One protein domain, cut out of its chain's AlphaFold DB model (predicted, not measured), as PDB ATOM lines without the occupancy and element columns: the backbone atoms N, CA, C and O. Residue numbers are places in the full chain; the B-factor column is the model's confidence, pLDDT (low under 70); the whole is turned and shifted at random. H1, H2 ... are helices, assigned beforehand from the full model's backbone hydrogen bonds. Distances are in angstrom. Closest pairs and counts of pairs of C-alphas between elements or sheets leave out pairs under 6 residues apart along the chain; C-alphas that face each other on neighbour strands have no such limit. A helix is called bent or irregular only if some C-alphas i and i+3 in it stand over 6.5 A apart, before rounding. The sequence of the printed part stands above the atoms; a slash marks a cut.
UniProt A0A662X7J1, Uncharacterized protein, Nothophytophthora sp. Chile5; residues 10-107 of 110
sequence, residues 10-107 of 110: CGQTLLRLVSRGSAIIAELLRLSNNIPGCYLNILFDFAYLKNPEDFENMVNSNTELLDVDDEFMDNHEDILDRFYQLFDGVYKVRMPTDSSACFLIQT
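What this domain is: This is residues 10 to 107 of the 110 residues of an uncharacterized protein of Nothophytophthora sp. Chile5 (UniProt A0A662X7J1). A long bent helix, H4, runs through the domain, with H1 packed slantwise on its second arm H4b and the short H2 packed on its first arm H4a. H3 makes a corner with H4a, and the tail of residues 94 to 107, which holds H5, sticks out past the other end of H4 and adds to the length. The 98 printed residues have five named helices, in the order H1, H2, H3, H4, H5, and no named strand; the class is all helix. The whole is only just loose, close to extended, with a radius of gyration of the C-alphas of 18.7 A and spans of 61 by 28 by 20 A.

Where its parts are: H4, residues 63 to 94, was assigned as one helix by its hydrogen bonds but is bent: C-alphas 75 and 78 are 7.8 A apart. H4a, residues 63 to 75, is 18.4 A long and begins at C-alpha 63 (-10.115, -0.073, -15.797); H4b, residues 78 to 94, is 24.4 A long. H1, residues 10 to 33, is 34.1 A long and begins at C-alpha 10 (-48.421, 6.906, 14.689). H2 is residues 37 to 41, H3 residues 52 to 60 and H5 residues 102 to 105, ending at C-alpha 105 (-58.902, -0.598, 11.692). H2 is only just irregular: C-alphas 38 and 41 are 6.8 A apart.

How they stand to each other: The hub is H4, and its arms stand at a steep tilt of 64 degrees. H1 touches H4b with residues 17 to 24 alone, closest at the C-alphas of Ile 24 and Phe 83, 6.5 A; they run opposite ways at 36 degrees, only just a steep tilt. H2 touches H4a, closest at the C-alphas of Tyr 39 and Val 68, 6.8 A. H3 and H4a only just touch, only at the corner, with 3 pairs of C-alphas within 8 A, the closest Val 59 and Leu 65 at 5.5 A; they are about perpendicular at 76 degrees. H1 and H3 are apart. Every O i to N i+4 pair is within hydrogen-bond range in H1, H3, H4a and H4b; in H2 it is 0 of 1, with 0 of 2 O i to N i+3 pairs, and H5 is too short for an O i to N i+4 pair.

The domain as a whole: The C-alphas farthest apart, of Thr 63 and Thr 107, are 61.5 A apart. The printed part has no cut and no long link. Residues 94 to 107 stand free. Confidence is low, with pLDDT under 70, at residues 36 to 38, 89 and 91 to 107.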
ATOM      1  N   CYS A  10     -48.253   6.772  16.135       76.19
ATOM      2  CA  CYS A  10     -48.421   6.906  14.689       76.19
ATOM      3  C   CYS A  10     -47.914   8.269  14.191       76.19
ATOM      4  O   CYS A  10     -47.105   8.331  13.260       76.19
ATOM      5  N   GLY A  11     -48.321   9.360  14.849       78.44
ATOM      6  CA  GLY A  11     -47.879  10.716  14.515       78.44
ATOM      7  C   GLY A  11     -46.371  10.904  14.686       78.44
ATOM      8  O   GLY A  11     -45.707  11.452  13.804       78.44
ATOM      9  N   GLN A  12     -45.803  10.374  15.772       79.69
ATOM     10  CA  GLN A  12     -44.363  10.419  16.040       79.69
ATOM     11  C   GLN A  12     -43.553   9.579  15.043       79.69
ATOM     12  O   GLN A  12     -42.499  10.012  14.572       79.69
ATOM     13  N   THR A  13     -44.052   8.398  14.670       79.19
ATOM     14  CA  THR A  13     -43.417   7.549  13.650       79.19
ATOM     15  C   THR A  13     -43.405   8.243  12.294       79.19
ATOM     16  O   THR A  13     -42.363   8.291  11.637       79.19
ATOM     17  N   LEU A  14     -44.525   8.858  11.902       80.38
ATOM     18  CA  LEU A  14     -44.613   9.614  10.658       80.38
ATOM     19  C   LEU A  14     -43.662  10.820  10.658       80.38
ATOM     20  O   LEU A  14     -42.933  11.015   9.689       80.38
ATOM     21  N   LEU A  15     -43.607  11.597  11.745       82.50
ATOM     22  CA  LEU A  15     -42.677  12.725  11.876       82.50
ATOM     23  C   LEU A  15     -41.210  12.290  11.762       82.50
ATOM     24  O   LEU A  15     -40.414  12.948  11.087       82.50
ATOM     25  N   ARG A  16     -40.834  11.171  12.390       81.50
ATOM     26  CA  ARG A  16     -39.474  10.612  12.298       81.50
ATOM     27  C   ARG A  16     -39.151  10.137  10.887       81.50
ATOM     28  O   ARG A  16     -38.037  10.354  10.419       81.50
ATOM     29  N   LEU A  17     -40.114   9.527  10.202       79.94
ATOM     30  CA  LEU A  17     -39.950   9.089   8.820       79.94
ATOM     31  C   LEU A  17     -39.763  10.285   7.879       79.94
ATOM     32  O   LEU A  17     -38.806  10.313   7.109       79.94
ATOM     33  N   VAL A  18     -40.632  11.295   7.982       84.25
ATOM     34  CA  VAL A  18     -40.580  12.500   7.140       84.25
ATOM     35  C   VAL A  18     -39.299  13.292   7.396       84.25
ATOM     36  O   VAL A  18     -38.613  13.649   6.445       84.25
ATOM     37  N   SER A  19     -38.920  13.514   8.659       85.44
ATOM     38  CA  SER A  19     -37.680  14.233   8.996       85.44
ATOM     39  C   SER A  19     -36.424  13.512   8.499       85.44
ATOM     40  O   SER A  19     -35.560  14.147   7.890       85.44
ATOM     41  N   ARG A  20     -36.334  12.186   8.684       80.12
ATOM     42  CA  ARG A  20     -35.234  11.374   8.139       80.12
ATOM     43  C   ARG A  20     -35.208  11.409   6.615       80.12
ATOM     44  O   ARG A  20     -34.138  11.576   6.036       80.12
ATOM     45  N   GLY A  21     -36.372  11.319   5.974       83.00
ATOM     46  CA  GLY A  21     -36.485  11.412   4.524       83.00
ATOM     47  C   GLY A  21     -36.028  12.759   3.981       83.00
ATOM     48  O   GLY A  21     -35.239  12.803   3.043       83.00
ATOM     49  N   SER A  22     -36.437  13.862   4.608       86.25
ATOM     50  CA  SER A  22     -35.990  15.200   4.217       86.25
ATOM     51  C   SER A  22     -34.477  15.386   4.356       86.25
ATOM     52  O   SER A  22     -33.873  16.005   3.484       86.25
ATOM     53  N   ALA A  23     -33.853  14.836   5.405       85.12
ATOM     54  CA  ALA A  23     -32.402  14.900   5.579       85.12
ATOM     55  C   ALA A  23     -31.655  14.127   4.480       85.12
ATOM     56  O   ALA A  23     -30.756  14.681   3.852       85.12
ATOM     57  N   ILE A  24     -32.075  12.892   4.189       80.00
ATOM     58  CA  ILE A  24     -31.429  12.055   3.167       80.00
ATOM     59  C   ILE A  24     -31.628  12.644   1.763       80.00
ATOM     60  O   ILE A  24     -30.681  12.717   0.988       80.00
ATOM     61  N   ILE A  25     -32.827  13.147   1.439       82.50
ATOM     62  CA  ILE A  25     -33.078  13.824   0.154       82.50
ATOM     63  C   ILE A  25     -32.202  15.076   0.017       82.50
ATOM     64  O   ILE A  25     -31.667  15.335  -1.058       82.50
ATOM     65  N   ALA A  26     -32.023  15.852   1.090       84.38
ATOM     66  CA  ALA A  26     -31.142  17.017   1.069       84.38
ATOM     67  C   ALA A  26     -29.663  16.633   0.882       84.38
ATOM     68  O   ALA A  26     -28.945  17.337   0.173       84.38
ATOM     69  N   GLU A  27     -29.208  15.531   1.484       77.12
ATOM     70  CA  GLU A  27     -27.864  14.974   1.270       77.12
ATOM     71  C   GLU A  27     -27.678  14.521  -0.191       77.12
ATOM     72  O   GLU A  27     -26.725  14.948  -0.843       77.12
ATOM     73  N   LEU A  28     -28.636  13.776  -0.756       76.69
ATOM     74  CA  LEU A  28     -28.610  13.343  -2.160       76.69
ATOM     75  C   LEU A  28     -28.639  14.518  -3.140       76.69
ATOM     76  O   LEU A  28     -27.881  14.537  -4.103       76.69
ATOM     77  N   LEU A  29     -29.467  15.535  -2.889       78.19
ATOM     78  CA  LEU A  29     -29.494  16.746  -3.713       78.19
ATOM     79  C   LEU A  29     -28.180  17.526  -3.624       78.19
ATOM     80  O   LEU A  29     -27.754  18.124  -4.608       78.19
ATOM     81  N   ARG A  30     -27.517  17.542  -2.462       80.62
ATOM     82  CA  ARG A  30     -26.195  18.170  -2.321       80.62
ATOM     83  C   ARG A  30     -25.124  17.425  -3.107       80.62
ATOM     84  O   ARG A  30     -24.306  18.099  -3.729       80.62
ATOM     85  N   LEU A  31     -25.158  16.092  -3.101       74.19
ATOM     86  CA  LEU A  31     -24.285  15.257  -3.930       74.19
ATOM     87  C   LEU A  31     -24.576  15.475  -5.417       74.19
ATOM     88  O   LEU A  31     -23.665  15.782  -6.173       74.19
ATOM     89  N   SER A  32     -25.851  15.444  -5.817       74.94
ATOM     90  CA  SER A  32     -26.284  15.635  -7.208       74.94
ATOM     91  C   SER A  32     -25.930  17.017  -7.774       74.94
ATOM     92  O   SER A  32     -25.555  17.132  -8.937       74.94
ATOM     93  N   ASN A  33     -25.994  18.074  -6.960       76.88
ATOM     94  CA  ASN A  33     -25.615  19.421  -7.393       76.88
ATOM     95  C   ASN A  33     -24.096  19.648  -7.438       76.88
ATOM     96  O   ASN A  33     -23.653  20.603  -8.072       76.88
ATOM     97  N   ASN A  34     -23.304  18.817  -6.757       76.19
ATOM     98  CA  ASN A  34     -21.848  18.953  -6.679       76.19
ATOM     99  C   ASN A  34     -21.124  17.731  -7.237       76.19
ATOM    100  O   ASN A  34     -20.035  17.447  -6.756       76.19
ATOM    101  N   ILE A  35     -21.702  17.014  -8.208       70.50
ATOM    102  CA  ILE A  35     -21.084  15.809  -8.776       70.50
ATOM    103  C   ILE A  35     -19.718  16.189  -9.364       70.50
ATOM    104  O   ILE A  35     -19.661  16.952 -10.337       70.50
ATOM    105  N   PRO A  36     -18.609  15.676  -8.802       68.31
ATOM    106  CA  PRO A  36     -17.306  15.787  -9.438       68.31
ATOM    107  C   PRO A  36     -17.360  15.201 -10.850       68.31
ATOM    108  O   PRO A  36     -17.912  14.124 -11.059       68.31
ATOM    109  N   GLY A  37     -16.775  15.892 -11.832       68.88
ATOM    110  CA  GLY A  37     -16.856  15.487 -13.242       68.88
ATOM    111  C   GLY A  37     -16.343  14.071 -13.545       68.88
ATOM    112  O   GLY A  37     -16.683  13.531 -14.592       68.88
ATOM    113  N   CYS A  38     -15.570  13.458 -12.639       69.44
ATOM    114  CA  CYS A  38     -15.120  12.069 -12.745       69.44
ATOM    115  C   CYS A  38     -16.267  11.047 -12.661       69.44
ATOM    116  O   CYS A  38     -16.231  10.065 -13.395       69.44
ATOM    117  N   TYR A  39     -17.321  11.298 -11.873       74.75
ATOM    118  CA  TYR A  39     -18.412  10.329 -11.688       74.75
ATOM    119  C   TYR A  39     -19.484  10.377 -12.782       74.75
ATOM    120  O   TYR A  39     -20.358   9.517 -12.837       74.75
ATOM    121  N   LEU A  40     -19.433  11.354 -13.694       75.50
ATOM    122  CA  LEU A  40     -20.423  11.482 -14.772       75.50
ATOM    123  C   LEU A  40     -20.428  10.285 -15.731       75.50
ATOM    124  O   LEU A  40     -21.430  10.049 -16.397       75.50
ATOM    125  N   ASN A  41     -19.323   9.542 -15.808       77.88
ATOM    126  CA  ASN A  41     -19.199   8.387 -16.695       77.88
ATOM    127  C   ASN A  41     -19.769   7.090 -16.095       77.88
ATOM    128  O   ASN A  41     -20.000   6.146 -16.847       77.88
ATOM    129  N   ILE A  42     -19.988   7.052 -14.776       79.62
ATOM    130  CA  ILE A  42     -20.600   5.919 -14.060       79.62
ATOM    131  C   ILE A  42     -22.046   6.220 -13.630       79.62
ATOM    132  O   ILE A  42     -22.791   5.320 -13.251       79.62
ATOM    133  N   LEU A  43     -22.476   7.487 -13.702       78.81
ATOM    134  CA  LEU A  43     -23.844   7.882 -13.383       78.81
ATOM    135  C   LEU A  43     -24.753   7.684 -14.598       78.81
ATOM    136  O   LEU A  43     -24.706   8.444 -15.568       78.81
ATOM    137  N   PHE A  44     -25.618   6.679 -14.528       81.56
ATOM    138  CA  PHE A  44     -26.556   6.377 -15.600       81.56
ATOM    139  C   PHE A  44     -27.958   6.917 -15.313       81.56
ATOM    140  O   PHE A  44     -28.450   6.898 -14.186       81.56
ATOM    141  N   ASP A  45     -28.637   7.352 -16.372       81.31
ATOM    142  CA  ASP A  45     -30.063   7.670 -16.326       81.31
ATOM    143  C   ASP A  45     -30.920   6.400 -16.158       81.31
ATOM    144  O   ASP A  45     -30.443   5.266 -16.241       81.31
ATOM    145  N   PHE A  46     -32.244   6.565 -16.060       81.69
ATOM    146  CA  PHE A  46     -33.219   5.459 -16.054       81.69
ATOM    147  C   PHE A  46     -33.128   4.504 -17.263       81.69
ATOM    148  O   PHE A  46     -33.795   3.469 -17.280       81.69
ATOM    149  N   ALA A  47     -32.326   4.832 -18.281       80.56
ATOM    150  CA  ALA A  47     -31.955   3.910 -19.350       80.56
ATOM    151  C   ALA A  47     -31.232   2.657 -18.822       80.56
ATOM    152  O   ALA A  47     -31.434   1.582 -19.387       80.56
ATOM    153  N   TYR A  48     -30.493   2.768 -17.712       84.69
ATOM    154  CA  TYR A  48     -29.850   1.639 -17.034       84.69
ATOM    155  C   TYR A  48     -30.838   0.524 -16.696       84.69
ATOM    156  O   TYR A  48     -30.603  -0.641 -16.992       84.69
ATOM    157  N   LEU A  49     -32.016   0.888 -16.177       83.50
ATOM    158  CA  LEU A  49     -33.052  -0.076 -15.797       83.50
ATOM    159  C   LEU A  49     -33.608  -0.874 -16.986       83.50
ATOM    160  O   LEU A  49     -34.274  -1.884 -16.778       83.50
ATOM    161  N   LYS A  50     -33.394  -0.407 -18.222       85.06
ATOM    162  CA  LYS A  50     -33.856  -1.103 -19.427       85.06
ATOM    163  C   LYS A  50     -32.852  -2.141 -19.912       85.06
ATOM    164  O   LYS A  50     -33.283  -3.225 -20.279       85.06
ATOM    165  N   ASN A  51     -31.561  -1.807 -19.915       86.19
ATOM    166  CA  ASN A  51     -30.492  -2.666 -20.431       86.19
ATOM    167  C   ASN A  51     -29.258  -2.598 -19.510       86.19
ATOM    168  O   ASN A  51     -28.253  -2.010 -19.902       86.19
ATOM    169  N   PRO A  52     -29.318  -3.156 -18.290       84.88
ATOM    170  CA  PRO A  52     -28.230  -3.029 -17.318       84.88
ATOM    171  C   PRO A  52     -26.921  -3.652 -17.823       84.88
ATOM    172  O   PRO A  52     -25.859  -3.065 -17.647       84.88
ATOM    173  N   GLU A  53     -27.003  -4.772 -18.550       87.12
ATOM    174  CA  GLU A  53     -25.830  -5.494 -19.059       87.12
ATOM    175  C   GLU A  53     -24.949  -4.640 -19.984       87.12
ATOM    176  O   GLU A  53     -23.727  -4.748 -19.938       87.12
ATOM    177  N   ASP A  54     -25.531  -3.763 -20.809       84.94
ATOM    178  CA  ASP A  54     -24.758  -2.917 -21.728       84.94
ATOM    179  C   ASP A  54     -23.910  -1.885 -20.966       84.94
ATOM    180  O   ASP A  54     -22.761  -1.620 -21.329       84.94
ATOM    181  N   PHE A  55     -24.465  -1.325 -19.888       83.38
ATOM    182  CA  PHE A  55     -23.779  -0.350 -19.041       83.38
ATOM    183  C   PHE A  55     -22.745  -1.025 -18.136       83.38
ATOM    184  O   PHE A  55     -21.616  -0.549 -18.050       83.38
ATOM    185  N   GLU A  56     -23.078  -2.172 -17.538       85.25
ATOM    186  CA  GLU A  56     -22.128  -2.958 -16.743       85.25
ATOM    187  C   GLU A  56     -20.940  -3.419 -17.598       85.25
ATOM    188  O   GLU A  56     -19.789  -3.285 -17.185       85.25
ATOM    189  N   ASN A  57     -21.176  -3.898 -18.823       85.81
ATOM    190  CA  ASN A  57     -20.099  -4.279 -19.740       85.81
ATOM    191  C   ASN A  57     -19.226  -3.082 -20.135       85.81
ATOM    192  O   ASN A  57     -18.013  -3.238 -20.287       85.81
ATOM    193  N   MET A  58     -19.814  -1.893 -20.289       83.75
ATOM    194  CA  MET A  58     -19.072  -0.665 -20.576       83.75
ATOM    195  C   MET A  58     -18.140  -0.277 -19.421       83.75
ATOM    196  O   MET A  58     -16.980   0.045 -19.679       83.75
ATOM    197  N   VAL A  59     -18.616  -0.344 -18.174       84.44
ATOM    198  CA  VAL A  59     -17.800  -0.054 -16.981       84.44
ATOM    199  C   VAL A  59     -16.717  -1.119 -16.809       84.44
ATOM    200  O   VAL A  59     -15.537  -0.788 -16.777       84.44
ATOM    201  N   ASN A  60     -17.086  -2.402 -16.847       85.38
ATOM    202  CA  ASN A  60     -16.161  -3.525 -16.666       85.38
ATOM    203  C   ASN A  60     -15.059  -3.609 -17.737       85.38
ATOM    204  O   ASN A  60     -13.990  -4.169 -17.494       85.38
ATOM    205  N   SER A  61     -15.302  -3.073 -18.936       87.50
ATOM    206  CA  SER A  61     -14.311  -3.064 -20.021       87.50
ATOM    207  C   SER A  61     -13.251  -1.970 -19.866       87.50
ATOM    208  O   SER A  61     -12.252  -1.999 -20.588       87.50
ATOM    209  N   ASN A  62     -13.450  -1.002 -18.965       86.00
ATOM    210  CA  ASN A  62     -12.540   0.118 -18.767       86.00
ATOM    211  C   ASN A  62     -12.049   0.182 -17.316       86.00
ATOM    212  O   ASN A  62     -12.792   0.544 -16.409       86.00
ATOM    213  N   THR A  63     -10.762  -0.097 -17.116       83.88
ATOM    214  CA  THR A  63     -10.115  -0.073 -15.797       83.88
ATOM    215  C   THR A  63     -10.248   1.277 -15.092       83.88
ATOM    216  O   THR A  63     -10.465   1.305 -13.891       83.88
ATOM    217  N   GLU A  64     -10.213   2.395 -15.822       83.38
ATOM    218  CA  GLU A  64     -10.361   3.726 -15.216       83.38
ATOM    219  C   GLU A  64     -11.786   3.985 -14.707       83.38
ATOM    220  O   GLU A  64     -11.973   4.745 -13.764       83.38
ATOM    221  N   LEU A  65     -12.802   3.376 -15.333       82.38
ATOM    222  CA  LEU A  65     -14.187   3.494 -14.871       82.38
ATOM    223  C   LEU A  65     -14.457   2.580 -13.680       82.38
ATOM    224  O   LEU A  65     -15.212   2.978 -12.804       82.38
ATOM    225  N   LEU A  66     -13.822   1.406 -13.640       86.19
ATOM    226  CA  LEU A  66     -13.871   0.511 -12.484       86.19
ATOM    227  C   LEU A  66     -13.279   1.166 -11.237       86.19
ATOM    228  O   LEU A  66     -13.932   1.177 -10.204       86.19
ATOM    229  N   ASP A  67     -12.104   1.790 -11.349       86.12
ATOM    230  CA  ASP A  67     -11.477   2.472 -10.210       86.12
ATOM    231  C   ASP A  67     -12.367   3.610  -9.662       86.12
ATOM    232  O   ASP A  67     -12.438   3.833  -8.455       86.12
ATOM    233  N   VAL A  68     -13.072   4.325 -10.548       84.38
ATOM    234  CA  VAL A  68     -14.004   5.404 -10.176       84.38
ATOM    235  C   VAL A  68     -15.305   4.860  -9.578       84.38
ATOM    236  O   VAL A  68     -15.871   5.503  -8.693       84.38
ATOM    237  N   ASP A  69     -15.788   3.710 -10.050       84.81
ATOM    238  CA  ASP A  69     -16.952   3.015  -9.488       84.81
ATOM    239  C   ASP A  69     -16.657   2.509  -8.070       84.81
ATOM    240  O   ASP A  69     -17.414   2.799  -7.141       84.81
ATOM    241  N   ASP A  70     -15.495   1.881  -7.870       86.06
ATOM    242  CA  ASP A  70     -15.022   1.431  -6.558       86.06
ATOM    243  C   ASP A  70     -14.854   2.619  -5.589       86.06
ATOM    244  O   ASP A  70     -15.369   2.589  -4.469       86.06
ATOM    245  N   GLU A  71     -14.218   3.715  -6.026       85.88
ATOM    246  CA  GLU A  71     -14.077   4.936  -5.216       85.88
ATOM    247  C   GLU A  71     -15.441   5.554  -4.861       85.88
ATOM    248  O   GLU A  71     -15.632   6.066  -3.752       85.88
ATOM    249  N   PHE A  72     -16.401   5.530  -5.787       83.94
ATOM    250  CA  PHE A  72     -17.746   6.035  -5.535       83.94
ATOM    251  C   PHE A  72     -18.457   5.204  -4.466       83.94
ATOM    252  O   PHE A  72     -19.040   5.775  -3.538       83.94
ATOM    253  N   MET A  73     -18.394   3.876  -4.579       83.00
ATOM    254  CA  MET A  73     -19.020   2.964  -3.629       83.00
ATOM    255  C   MET A  73     -18.397   3.117  -2.239       83.00
ATOM    256  O   MET A  73     -19.131   3.389  -1.290       83.00
ATOM    257  N   ASP A  74     -17.069   3.108  -2.122       85.38
ATOM    258  CA  ASP A  74     -16.373   3.277  -0.837       85.38
ATOM    259  C   ASP A  74     -16.718   4.605  -0.133       85.38
ATOM    260  O   ASP A  74     -16.824   4.669   1.095       85.38
ATOM    261  N   ASN A  75     -16.912   5.688  -0.892       83.06
ATOM    262  CA  ASN A  75     -17.200   7.008  -0.323       83.06
ATOM    263  C   ASN A  75     -18.684   7.249  -0.012       83.06
ATOM    264  O   ASN A  75     -19.012   8.136   0.788       83.06
ATOM    265  N   HIS A  76     -19.596   6.541  -0.683       81.44
ATOM    266  CA  HIS A  76     -21.023   6.874  -0.676       81.44
ATOM    267  C   HIS A  76     -21.963   5.714  -0.315       81.44
ATOM    268  O   HIS A  76     -23.169   5.956  -0.191       81.44
ATOM    269  N   GLU A  77     -21.448   4.507  -0.051       83.62
ATOM    270  CA  GLU A  77     -22.226   3.330   0.372       83.62
ATOM    271  C   GLU A  77     -23.143   3.636   1.567       83.62
ATOM    272  O   GLU A  77     -24.343   3.366   1.510       83.62
ATOM    273  N   ASP A  78     -22.631   4.302   2.606       81.50
ATOM    274  CA  ASP A  78     -23.392   4.630   3.823       81.50
ATOM    275  C   ASP A  78     -24.661   5.457   3.547       81.50
ATOM    276  O   ASP A  78     -25.699   5.306   4.203       81.50
ATOM    277  N   ILE A  79     -24.590   6.385   2.589       79.31
ATOM    278  CA  ILE A  79     -25.721   7.251   2.231       79.31
ATOM    279  C   ILE A  79     -26.738   6.457   1.411       79.31
ATOM    280  O   ILE A  79     -27.947   6.609   1.622       79.31
ATOM    281  N   LEU A  80     -26.257   5.596   0.511       80.50
ATOM    282  CA  LEU A  80     -27.097   4.708  -0.284       80.50
ATOM    283  C   LEU A  80     -27.846   3.719   0.619       80.50
ATOM    284  O   LEU A  80     -29.069   3.628   0.515       80.50
ATOM    285  N   ASP A  81     -27.171   3.066   1.568       84.38
ATOM    286  CA  ASP A  81     -27.798   2.153   2.536       84.38
ATOM    287  C   ASP A  81     -28.874   2.865   3.374       84.38
ATOM    288  O   ASP A  81     -30.018   2.408   3.455       84.38
ATOM    289  N   ARG A  82     -28.580   4.062   3.906       80.38
ATOM    290  CA  ARG A  82     -29.575   4.877   4.638       80.38
ATOM    291  C   ARG A  82     -30.807   5.195   3.790       80.38
ATOM    292  O   ARG A  82     -31.926   5.218   4.310       80.38
ATOM    293  N   PHE A  83     -30.623   5.456   2.500       77.81
ATOM    294  CA  PHE A  83     -31.717   5.730   1.574       77.81
ATOM    295  C   PHE A  83     -32.546   4.481   1.265       77.81
ATOM    296  O   PHE A  83     -33.779   4.541   1.298       77.81
ATOM    297  N   TYR A  84     -31.895   3.337   1.047       79.44
ATOM    298  CA  TYR A  84     -32.577   2.056   0.874       79.44
ATOM    299  C   TYR A  84     -33.377   1.669   2.120       79.44
ATOM    300  O   TYR A  84     -34.552   1.321   2.002       79.44
ATOM    301  N   GLN A  85     -32.808   1.817   3.317       78.81
ATOM    302  CA  GLN A  85     -33.501   1.554   4.582       78.81
ATOM    303  C   GLN A  85     -34.689   2.494   4.814       78.81
ATOM    304  O   GLN A  85     -35.717   2.081   5.353       78.81
ATOM    305  N   LEU A  86     -34.584   3.759   4.394       76.19
ATOM    306  CA  LEU A  86     -35.711   4.690   4.434       76.19
ATOM    307  C   LEU A  86     -36.853   4.199   3.536       76.19
ATOM    308  O   LEU A  86     -38.002   4.164   3.983       76.19
ATOM    309  N   PHE A  87     -36.557   3.822   2.291       73.69
ATOM    310  CA  PHE A  87     -37.568   3.321   1.361       73.69
ATOM    311  C   PHE A  87     -38.169   1.989   1.797       73.69
ATOM    312  O   PHE A  87     -39.382   1.820   1.693       73.69
ATOM    313  N   ASP A  88     -37.359   1.085   2.340       75.88
ATOM    314  CA  ASP A  88     -37.833  -0.142   2.975       75.88
ATOM    315  C   ASP A  88     -38.752   0.177   4.165       75.88
ATOM    316  O   ASP A  88     -39.820  -0.415   4.300       75.88
ATOM    317  N   GLY A  89     -38.426   1.195   4.968       69.69
ATOM    318  CA  GLY A  89     -39.295   1.709   6.028       69.69
ATOM    319  C   GLY A  89     -40.638   2.237   5.506       69.69
ATOM    320  O   GLY A  89     -41.688   1.884   6.041       69.69
ATOM    321  N   VAL A  90     -40.637   3.033   4.431       70.06
ATOM    322  CA  VAL A  90     -41.869   3.515   3.771       70.06
ATOM    323  C   VAL A  90     -42.685   2.342   3.214       70.06
ATOM    324  O   VAL A  90     -43.911   2.316   3.346       70.06
ATOM    325  N   TYR A  91     -42.020   1.361   2.604       65.88
ATOM    326  CA  TYR A  91     -42.657   0.185   2.020       65.88
ATOM    327  C   TYR A  91     -43.265  -0.733   3.089       65.88
ATOM    328  O   TYR A  91     -44.424  -1.130   2.969       65.88
ATOM    329  N   LYS A  92     -42.537  -1.006   4.177       64.94
ATOM    330  CA  LYS A  92     -43.004  -1.812   5.315       64.94
ATOM    331  C   LYS A  92     -44.146  -1.150   6.075       64.94
ATOM    332  O   LYS A  92     -45.078  -1.834   6.471       64.94
ATOM    333  N   VAL A  93     -44.141   0.176   6.223       59.16
ATOM    334  CA  VAL A  93     -45.289   0.902   6.801       59.16
ATOM    335  C   VAL A  93     -46.533   0.785   5.907       59.16
ATOM    336  O   VAL A  93     -47.656   0.805   6.406       59.16
ATOM    337  N   ARG A  94     -46.356   0.627   4.588       44.84
ATOM    338  CA  ARG A  94     -47.457   0.466   3.626       44.84
ATOM    339  C   ARG A  94     -47.992  -0.966   3.526       44.84
ATOM    340  O   ARG A  94     -49.163  -1.135   3.193       44.84
ATOM    341  N   MET A  95     -47.171  -1.976   3.800       39.59
ATOM    342  CA  MET A  95     -47.559  -3.387   3.798       39.59
ATOM    343  C   MET A  95     -47.702  -3.874   5.244       39.59
ATOM    344  O   MET A  95     -46.698  -4.262   5.838       39.59
ATOM    345  N   PRO A  96     -48.912  -3.883   5.834       48.03
ATOM    346  CA  PRO A  96     -49.107  -4.524   7.125       48.03
ATOM    347  C   PRO A  96     -48.791  -6.015   6.965       48.03
ATOM    348  O   PRO A  96     -49.566  -6.775   6.387       48.03
ATOM    349  N   THR A  97     -47.624  -6.433   7.452       52.28
ATOM    350  CA  THR A  97     -47.185  -7.833   7.468       52.28
ATOM    351  C   THR A  97     -47.910  -8.672   8.516       52.28
ATOM    352  O   THR A  97     -47.734  -9.885   8.540       52.28
ATOM    353  N   ASP A  98     -48.798  -8.072   9.309       45.09
ATOM    354  CA  ASP A  98     -49.742  -8.805  10.140       45.09
ATOM    355  C   ASP A  98     -51.132  -8.805   9.504       45.09
ATOM    356  O   ASP A  98     -51.891  -7.833   9.584       45.09
ATOM    357  N   SER A  99     -51.528  -9.966   8.971       45.88
ATOM    358  CA  SER A  99     -52.932 -10.276   8.662       45.88
ATOM    359  C   SER A  99     -53.864 -10.110   9.879       45.88
ATOM    360  O   SER A  99     -55.080 -10.089   9.718       45.88
ATOM    361  N   SER A 100     -53.318  -9.940  11.086       47.22
ATOM    362  CA  SER A 100     -54.058  -9.659  12.319       47.22
ATOM    363  C   SER A 100     -54.330  -8.166  12.568       47.22
ATOM    364  O   SER A 100     -55.299  -7.843  13.253       47.22
ATOM    365  N   ALA A 101     -53.542  -7.241  12.003       46.91
ATOM    366  CA  ALA A 101     -53.701  -5.799  12.239       46.91
ATOM    367  C   ALA A 101     -54.755  -5.145  11.323       46.91
ATOM    368  O   ALA A 101     -55.375  -4.148  11.693       46.91
ATOM    369  N   CYS A 102     -55.029  -5.746  10.159       43.34
ATOM    370  CA  CYS A 102     -56.060  -5.269   9.232       43.34
ATOM    371  C   CYS A 102     -57.481  -5.343   9.839       43.34
ATOM    372  O   CYS A 102     -58.367  -4.578   9.462       43.34
ATOM    373  N   PHE A 103     -57.692  -6.208  10.839       42.19
ATOM    374  CA  PHE A 103     -58.993  -6.372  11.494       42.19
ATOM    375  C   PHE A 103     -59.335  -5.258  12.494       42.19
ATOM    376  O   PHE A 103     -60.514  -4.986  12.719       42.19
ATOM    377  N   LEU A 104     -58.333  -4.585  13.073       44.94
ATOM    378  CA  LEU A 104     -58.568  -3.581  14.117       44.94
ATOM    379  C   LEU A 104     -58.921  -2.197  13.562       44.94
ATOM    380  O   LEU A 104     -59.583  -1.425  14.244       44.94
ATOM    381  N   ILE A 105     -58.564  -1.894  12.310       45.78
ATOM    382  CA  ILE A 105     -58.902  -0.598  11.692       45.78
ATOM    383  C   ILE A 105     -60.331  -0.604  11.108       45.78
ATOM    384  O   ILE A 105     -60.926   0.455  10.927       45.78
ATOM    385  N   GLN A 106     -60.939  -1.777  10.882       41.06
ATOM    386  CA  GLN A 106     -62.341  -1.863  10.441       41.06
ATOM    387  C   GLN A 106     -63.371  -1.874  11.584       41.06
ATOM    388  O   GLN A 106     -64.554  -1.697  11.306       41.06
ATOM    389  N   THR A 107     -62.975  -2.050  12.853       41.75
ATOM    390  CA  THR A 107     -63.935  -2.168  13.976       41.75
ATOM    391  C   THR A 107     -64.154  -0.894  14.792       41.75
ATOM    392  O   THR A 107     -65.089  -0.854  15.584       41.75
TER     393      THR A 107